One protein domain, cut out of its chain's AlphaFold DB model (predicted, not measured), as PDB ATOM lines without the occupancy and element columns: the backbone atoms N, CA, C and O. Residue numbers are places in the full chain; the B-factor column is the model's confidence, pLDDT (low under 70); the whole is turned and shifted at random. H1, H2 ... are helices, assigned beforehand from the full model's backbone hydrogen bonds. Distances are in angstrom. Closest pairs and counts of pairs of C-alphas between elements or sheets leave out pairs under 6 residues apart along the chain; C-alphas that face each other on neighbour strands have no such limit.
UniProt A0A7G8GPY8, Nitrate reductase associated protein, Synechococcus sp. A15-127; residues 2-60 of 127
ATOM      1  N   ARG A   2     118.644 169.228 197.480       88.31
ATOM      2  CA  ARG A   2     119.537 168.059 197.625       88.31
ATOM      3  C   ARG A   2     120.997 168.442 197.916       88.31
ATOM      4  O   ARG A   2     121.523 167.948 198.901       88.31
ATOM      5  N   ARG A   3     121.577 169.387 197.159       90.94
ATOM      6  CA  ARG A   3     122.930 169.936 197.403       90.94
ATOM      7  C   ARG A   3     123.139 170.374 198.855       90.94
ATOM      8  O   ARG A   3     124.115 169.977 199.473       90.94
ATOM      9  N   LYS A   4     122.183 171.118 199.423       92.25
ATOM     10  CA  LYS A   4     122.225 171.594 200.817       92.25
ATOM     11  C   LYS A   4     122.352 170.432 201.801       92.25
ATOM     12  O   LYS A   4     123.160 170.507 202.711       92.25
ATOM     13  N   LEU A   5     121.595 169.349 201.596       92.44
ATOM     14  CA  LEU A   5     121.678 168.144 202.432       92.44
ATOM     15  C   LEU A   5     123.045 167.452 202.344       92.44
ATOM     16  O   LEU A   5     123.529 166.959 203.361       92.44
ATOM     17  N   ASP A   6     123.647 167.398 201.150       91.56
ATOM     18  CA  ASP A   6     125.007 166.878 200.963       91.56
ATOM     19  C   ASP A   6     126.035 167.793 201.680       91.56
ATOM     20  O   ASP A   6     126.879 167.288 202.417       91.56
ATOM     21  N   LEU A   7     125.901 169.124 201.580       91.25
ATOM     22  CA  LEU A   7     126.764 170.103 202.267       91.25
ATOM     23  C   LEU A   7     126.672 170.035 203.796       91.25
ATOM     24  O   LEU A   7     127.691 170.090 204.472       91.25
ATOM     25  N   VAL A   8     125.469 169.897 204.363       92.81
ATOM     26  CA  VAL A   8     125.305 169.805 205.828       92.81
ATOM     27  C   VAL A   8     125.546 168.403 206.382       92.81
ATOM     28  O   VAL A   8     125.488 168.211 207.598       92.81
ATOM     29  N   GLY A   9     125.764 167.412 205.515       92.69
ATOM     30  CA  GLY A   9     125.941 166.023 205.924       92.69
ATOM     31  C   GLY A   9     124.690 165.450 206.592       92.69
ATOM     32  O   GLY A   9     124.765 164.872 207.672       92.69
ATOM     33  N   VAL A  10     123.511 165.613 205.983       93.12
ATOM     34  CA  VAL A  10     122.248 165.081 206.527       93.12
ATOM     35  C   VAL A  10     121.602 164.100 205.557       93.12
ATOM     36  O   VAL A  10     121.297 164.421 204.407       93.12
ATOM     37  N   LYS A  11     121.302 162.892 206.044       92.69
ATOM     38  CA  LYS A  11     120.504 161.903 205.314       92.69
ATOM     39  C   LYS A  11     119.020 162.087 205.604       92.69
ATOM     40  O   LYS A  11     118.495 161.570 206.594       92.69
ATOM     41  N   LEU A  12     118.324 162.748 204.684       91.62
ATOM     42  CA  LEU A  12     116.866 162.797 204.682       91.62
ATOM     43  C   LEU A  12     116.296 161.594 203.914       91.62
ATOM     44  O   LEU A  12     116.543 161.437 202.719       91.62
ATOM     45  N   LYS A  13     115.553 160.722 204.603       90.56
ATOM     46  CA  LYS A  13     114.825 159.612 203.971       90.56
ATOM     47  C   LYS A  13     113.568 160.127 203.265       90.56
ATOM     48  O   LYS A  13     113.015 161.155 203.655       90.56
ATOM     49  N   LEU A  14     113.070 159.360 202.294       89.94
ATOM     50  CA  LEU A  14     111.804 159.658 201.618       89.94
ATOM     51  C   LEU A  14     110.631 159.743 202.607       89.94
ATOM     52  O   LEU A  14     109.819 160.650 202.502       89.94
ATOM     53  N   SER A  15     110.573 158.859 203.601       89.62
ATOM     54  CA  SER A  15     109.551 158.887 204.654       89.62
ATOM     55  C   SER A  15     109.568 160.180 205.473       89.62
ATOM     56  O   SER A  15     108.512 160.771 205.680       89.62
ATOM     57  N   HIS A  16     110.751 160.677 205.862       92.69
ATOM     58  CA  HIS A  16     110.879 161.985 206.515       92.69
ATOM     59  C   HIS A  16     110.342 163.097 205.615       92.69
ATOM     60  O   HIS A  16     109.554 163.920 206.060       92.69
ATOM     61  N   TRP A  17     110.731 163.102 204.336       91.56
ATOM     62  CA  TRP A  17     110.263 164.100 203.375       91.56
ATOM     63  C   TRP A  17     108.741 164.069 203.202       91.56
ATOM     64  O   TRP A  17     108.098 165.117 203.223       91.56
ATOM     65  N   LEU A  18     108.157 162.874 203.086       91.25
ATOM     66  CA  LEU A  18     106.714 162.682 202.950       91.25
ATOM     67  C   LEU A  18     105.938 163.096 204.208       91.25
ATOM     68  O   LEU A  18     104.820 163.588 204.080       91.25
ATOM     69  N   ALA A  19     106.539 162.968 205.391       92.56
ATOM     70  CA  ALA A  19     105.950 163.416 206.651       92.56
ATOM     71  C   ALA A  19     105.960 164.947 206.827       92.56
ATOM     72  O   ALA A  19     105.178 165.473 207.615       92.56
ATOM     73  N   LEU A  20     106.810 165.678 206.095       91.81
ATOM     74  CA  LEU A  20     106.800 167.143 206.108       91.81
ATOM     75  C   LEU A  20     105.582 167.694 205.365       91.81
ATOM     76  O   LEU A  20     105.244 167.225 204.274       91.81
ATOM     77  N   SER A  21     104.982 168.746 205.918       92.69
ATOM     78  CA  SER A  21     103.946 169.524 205.242       92.69
ATOM     79  C   SER A  21     104.525 170.325 204.072       92.69
ATOM     80  O   SER A  21     105.730 170.579 203.994       92.69
ATOM     81  N   GLN A  22     103.668 170.759 203.147       93.38
ATOM     82  CA  GLN A  22     104.106 171.564 202.005       93.38
ATOM     83  C   GLN A  22     104.845 172.856 202.417       93.38
ATOM     84  O   GLN A  22     105.925 173.084 201.873       93.38
ATOM     85  N   PRO A  23     104.381 173.650 203.408       93.56
ATOM     86  CA  PRO A  23     105.138 174.808 203.892       93.56
ATOM     87  C   PRO A  23     106.516 174.452 204.464       93.56
ATOM     88  O   PRO A  23     107.483 175.164 204.217       93.56
ATOM     89  N   GLN A  24     106.639 173.332 205.186       91.62
ATOM     90  CA  GLN A  24     107.929 172.877 205.722       91.62
ATOM     91  C   GLN A  24     108.898 172.481 204.604       91.62
ATOM     92  O   GLN A  24     110.077 172.828 204.648       91.62
ATOM     93  N   ARG A  25     108.408 171.780 203.575       93.44
ATOM     94  CA  ARG A  25     109.213 171.434 202.395       93.44
ATOM     95  C   ARG A  25     109.673 172.684 201.654       93.44
ATOM     96  O   ARG A  25     110.839 172.752 201.278       93.44
ATOM     97  N   GLN A  26     108.782 173.661 201.482       92.50
ATOM     98  CA  GLN A  26     109.101 174.921 200.817       92.50
ATOM     99  C   GLN A  26     110.161 175.708 201.597       92.50
ATOM    100  O   GLN A  26     111.165 176.103 201.017       92.50
ATOM    101  N   ALA A  27     110.029 175.806 202.924       92.38
ATOM    102  CA  ALA A  27     111.040 176.438 203.769       92.38
ATOM    103  C   ALA A  27     112.433 175.803 203.589       92.38
ATOM    104  O   ALA A  27     113.422 176.515 203.457       92.38
ATOM    105  N   LEU A  28     112.526 174.468 203.509       91.94
ATOM    106  CA  LEU A  28     113.797 173.775 203.245       91.94
ATOM    107  C   LEU A  28     114.356 174.040 201.837       91.94
ATOM    108  O   LEU A  28     115.571 174.002 201.630       91.94
ATOM    109  N   VAL A  29     113.488 174.261 200.848       90.12
ATOM    110  CA  VAL A  29     113.902 174.629 199.489       90.12
ATOM    111  C   VAL A  29     114.466 176.045 199.473       90.12
ATOM    112  O   VAL A  29     115.565 176.224 198.944       90.12
ATOM    113  N   ASP A  30     113.783 176.984 200.123       91.00
ATOM    114  CA  ASP A  30     114.113 178.416 200.151       91.00
ATOM    115  C   ASP A  30     115.210 178.775 201.163       91.00
ATOM    116  O   ASP A  30     115.674 179.912 201.209       91.00
ATOM    117  N   TRP A  31     115.652 177.806 201.970       92.50
ATOM    118  CA  TRP A  31     116.667 178.013 203.001       92.50
ATOM    119  C   TRP A  31     117.950 178.632 202.429       92.50
ATOM    120  O   TRP A  31     118.378 178.253 201.345       92.50
ATOM    121  N   SER A  32     118.606 179.550 203.134       90.81
ATOM    122  CA  SER A  32     119.846 180.155 202.621       90.81
ATOM    123  C   SER A  32     120.986 179.130 202.497       90.81
ATOM    124  O   SER A  32     121.071 178.179 203.275       90.81
ATOM    125  N   ASP A  33     121.863 179.343 201.513       86.56
ATOM    126  CA  ASP A  33     123.089 178.565 201.289       86.56
ATOM    127  C   ASP A  33     124.301 179.096 202.084       86.56
ATOM    128  O   ASP A  33     125.400 178.554 201.971       86.56
ATOM    129  N   ALA A  34     124.123 180.150 202.890       88.94
ATOM    130  CA  ALA A  34     125.172 180.670 203.768       88.94
ATOM    131  C   ALA A  34     125.574 179.642 204.842       88.94
ATOM    132  O   ALA A  34     124.747 178.865 205.318       88.94
ATOM    133  N   ALA A  35     126.848 179.634 205.244       84.56
ATOM    134  CA  ALA A  35     127.396 178.607 206.136       84.56
ATOM    135  C   ALA A  35     126.672 178.519 207.496       84.56
ATOM    136  O   ALA A  35     126.399 177.425 207.989       84.56
ATOM    137  N   ASP A  36     126.310 179.662 208.079       89.50
ATOM    138  CA  ASP A  36     125.533 179.754 209.317       89.50
ATOM    139  C   ASP A  36     124.094 179.247 209.135       89.50
ATOM    140  O   ASP A  36     123.559 178.541 209.993       89.50
ATOM    141  N   ALA A  37     123.473 179.563 207.998       92.31
ATOM    142  CA  ALA A  37     122.139 179.092 207.657       92.31
ATOM    143  C   ALA A  37     122.110 177.575 207.435       92.31
ATOM    144  O   ALA A  37     121.151 176.914 207.837       92.31
ATOM    145  N   LEU A  38     123.157 177.005 206.840       91.00
ATOM    146  CA  LEU A  38     123.294 175.568 206.632       91.00
ATOM    147  C   LEU A  38     123.367 174.805 207.968       91.00
ATOM    148  O   LEU A  38     122.668 173.801 208.135       91.00
ATOM    149  N   ASP A  39     124.110 175.305 208.960       90.31
ATOM    150  CA  ASP A  39     124.111 174.687 210.295       90.31
ATOM    151  C   ASP A  39     122.733 174.782 210.978       90.31
ATOM    152  O   ASP A  39     122.215 173.790 211.503       90.31
ATOM    153  N   GLN A  40     122.058 175.931 210.864       93.38
ATOM    154  CA  GLN A  40     120.678 176.086 211.341       93.38
ATOM    155  C   GLN A  40     119.718 175.105 210.650       93.38
ATOM    156  O   GLN A  40     118.872 174.500 211.315       93.38
ATOM    157  N   MET A  41     119.869 174.879 209.340       93.56
ATOM    158  CA  MET A  41     119.067 173.905 208.592       93.56
ATOM    159  C   MET A  41     119.246 172.494 209.160       93.56
ATOM    160  O   MET A  41     118.270 171.761 209.343       93.56
ATOM    161  N   ARG A  42     120.487 172.106 209.480       92.56
ATOM    162  CA  ARG A  42     120.798 170.805 210.086       92.56
ATOM    163  C   ARG A  42     120.102 170.636 211.434       92.56
ATOM    164  O   ARG A  42     119.474 169.603 211.672       92.56
ATOM    165  N   GLN A  43     120.183 171.638 212.306       93.06
ATOM    166  CA  GLN A  43     119.526 171.606 213.615       93.06
ATOM    167  C   GLN A  43     117.994 171.575 213.487       93.06
ATOM    168  O   GLN A  43     117.319 170.814 214.194       93.06
ATOM    169  N   HIS A  44     117.444 172.335 212.537       93.56
ATOM    170  CA  HIS A  44     116.017 172.346 212.233       93.56
ATOM    171  C   HIS A  44     115.527 170.960 211.792       93.56
ATOM    172  O   HIS A  44     114.586 170.423 212.379       93.56
ATOM    173  N   LEU A  45     116.219 170.322 210.839       93.31
ATOM    174  CA  LEU A  45     115.893 168.973 210.363       93.31
ATOM    175  C   LEU A  45     115.908 167.934 211.491       93.31
ATOM    176  O   LEU A  45     115.031 167.073 211.545       93.31
ATOM    177  N   ARG A  46     116.862 168.017 212.425       93.06
ATOM    178  CA  ARG A  46     116.923 167.129 213.604       93.06
ATOM    179  C   ARG A  46     115.765 167.345 214.567       93.06
ATOM    180  O   ARG A  46     115.284 166.388 215.166       93.06
ATOM    181  N   THR A  47     115.327 168.590 214.712       93.62
ATOM    182  CA  THR A  47     114.210 168.948 215.587       93.62
ATOM    183  C   THR A  47     112.899 168.411 215.031       93.62
ATOM    184  O   THR A  47     112.213 167.664 215.721       93.62
ATOM    185  N   ILE A  48     112.589 168.706 213.766       92.25
ATOM    186  CA  ILE A  48     111.312 168.307 213.155       92.25
ATOM    187  C   ILE A  48     111.212 166.797 212.897       92.25
ATOM    188  O   ILE A  48     110.111 166.263 212.829       92.25
ATOM    189  N   SER A  49     112.342 166.093 212.765       92.94
ATOM    190  CA  SER A  49     112.353 164.635 212.564       92.94
ATOM    191  C   SER A  49     112.274 163.822 213.855       92.94
ATOM    192  O   SER A  49     112.039 162.620 213.794       92.94
ATOM    193  N   ARG A  50     112.424 164.441 215.035       91.94
ATOM    194  CA  ARG A  50     112.449 163.725 216.323       91.94
ATOM    195  C   ARG A  50     111.190 162.902 216.585       91.94
ATOM    196  O   ARG A  50     111.292 161.809 217.131       91.94
ATOM    197  N   GLU A  51     110.039 163.430 216.192       89.00
ATOM    198  CA  GLU A  51     108.725 162.817 216.422       89.00
ATOM    199  C   GLU A  51     108.226 162.010 215.212       89.00
ATOM    200  O   GLU A  51     107.121 161.472 215.227       89.00
ATOM    201  N   MET A  52     109.028 161.908 214.147       92.25
ATOM    202  CA  MET A  52     108.667 161.133 212.962       92.25
ATOM    203  C   MET A  52     108.848 159.632 213.203       92.25
ATOM    204  O   MET A  52     109.714 159.208 213.964       92.25
ATOM    205  N   ALA A  53     108.082 158.812 212.480       87.75
ATOM    206  CA  ALA A  53     108.107 157.352 212.612       87.75
ATOM    207  C   ALA A  53     109.501 156.724 212.397       87.75
ATOM    208  O   ALA A  53     109.836 155.722 213.021       87.75
ATOM    209  N   ASP A  54     110.325 157.318 211.531       88.19
ATOM    210  CA  ASP A  54     111.700 156.874 211.259       88.19
ATOM    211  C   ASP A  54     112.759 157.511 212.182       88.19
ATOM    212  O   ASP A  54     113.955 157.221 212.042       88.19
ATOM    213  N   GLY A  55     112.316 158.343 213.129       90.75
ATOM    214  CA  GLY A  55     113.136 159.057 214.097       90.75
ATOM    215  C   GLY A  55     113.975 160.187 213.500       90.75
ATOM    216  O   GLY A  55     113.764 160.658 212.383       90.75
ATOM    217  N   ILE A  56     114.964 160.628 214.278       92.06
ATOM    218  CA  ILE A  56     115.846 161.743 213.918       92.06
ATOM    219  C   ILE A  56     116.611 161.423 212.621       92.06
ATOM    220  O   ILE A  56     117.118 160.312 212.427       92.06
ATOM    221  N   VAL A  57     116.745 162.421 211.739       93.88
ATOM    222  CA  VAL A  57     117.611 162.337 210.551       93.88
ATOM    223  C   VAL A  57     119.025 161.883 210.915       93.88
ATOM    224  O   VAL A  57     119.588 162.280 211.935       93.88
ATOM    225  N   ARG A  58     119.623 161.049 210.061       91.31
ATOM    226  CA  ARG A  58     120.989 160.565 210.299       91.31
ATOM    227  C   ARG A  58     121.996 161.581 209.798       91.31
ATOM    228  O   ARG A  58     121.805 162.156 208.726       91.31
ATOM    229  N   ASP A  59     123.084 161.716 210.536       90.50
ATOM    230  CA  ASP A  59     124.258 162.415 210.042       90.50
ATOM    231  C   ASP A  59     124.984 161.571 208.991       90.50
ATOM    232  O   ASP A  59     125.006 160.337 209.043       90.50
ATOM    233  N   LEU A  60     125.583 162.270 208.043       90.31
ATOM    234  CA  LEU A  60     126.545 161.782 207.074       90.31
ATOM    235  C   LEU A  60     127.787 162.672 207.151       90.31
ATOM    236  O   LEU A  60     127.692 163.807 207.625       90.31
TER     237      LEU A  60
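Overview. This is residues 2 to 60 of the 127 residues of the protein "Nitrate reductase associated protein" of Synechococcus sp. A15-127 (UniProt A0A7G8GPY8). One long helix, H4, has three shorter helices set loosely about one side of it: H3 runs beside it the opposite way, H1 crosses it near its first half, and H2 lies crosswise near its last residue. After H4 the printed part folds back, and residues 58 to 59 pair as strands do, antiparallel, with residues 10 to 11 of the link between H1 and H2. The printed part has 59 residues with four named helices, in the order H1, H2, H3, H4, and no named strand; the class is all helix. The whole is compact, with a radius of gyration of the C-alphas of 10.5 A, and the C-alphas span 30 by 24 by 17 A along their three main axes.

Along the chain. H4, the longest helix, holds residues 35 to 49 and measures 21.5 A from its first to its last C-alpha. It begins at C-alpha 35 at (127.396, 178.607, 206.136) and ends at C-alpha 49 at (112.353, 164.635, 212.564). H3, residues 22 to 30, measures 12.3 A. H2 holds residues 14 to 19 and measures 8.6 A. H1, residues 2 to 7, measures 8.8 A and begins at C-alpha 2 at (119.537, 168.059, 197.625).

Arrangement. H3 and H4 are close but not clearly touching; their closest C-alphas, those of Leu 28 and Met 41, are 7.5 A apart. They run opposite ways at a shallow tilt of 20 degrees. H1 is also close to H4 but not clearly touching, with the C-alphas of Lys 4 and Leu 38 the closest at 7.1 A. These two run opposite ways at a steep tilt of 68 degrees, only just short of about perpendicular. H2 and H4 are close but not clearly touching, with the C-alphas of His 16 and Ser 49 the closest at 6.8 A, and they stand about perpendicular at 74 degrees. H2 and H3 are close but not clearly touching at Trp 17 and Arg 25, whose C-alphas are the closest at 7.5 A; they run opposite ways at a steep tilt of 57 degrees. H1 and H3 are near each other, with 5 pairs of C-alphas within 10 A. H1 and H2 are apart. In H1, H2, H3 and H4 every O i to N i+4 pair is within hydrogen-bond range.

Size, cuts and confidence. The two C-alphas farthest apart are those of Ala 34 and Ala 53, 30.2 A, and the first and last printed C-alphas, of Arg 2 and Leu 60, are 13.3 A apart. The printed part, residues 2 to 60, has no cut. The links from H2 to H3 and from H3 to H4 are tight, and that from H1 to H2 is short. The mean pLDDT of the printed part is 91.5, and no printed residue is under 70.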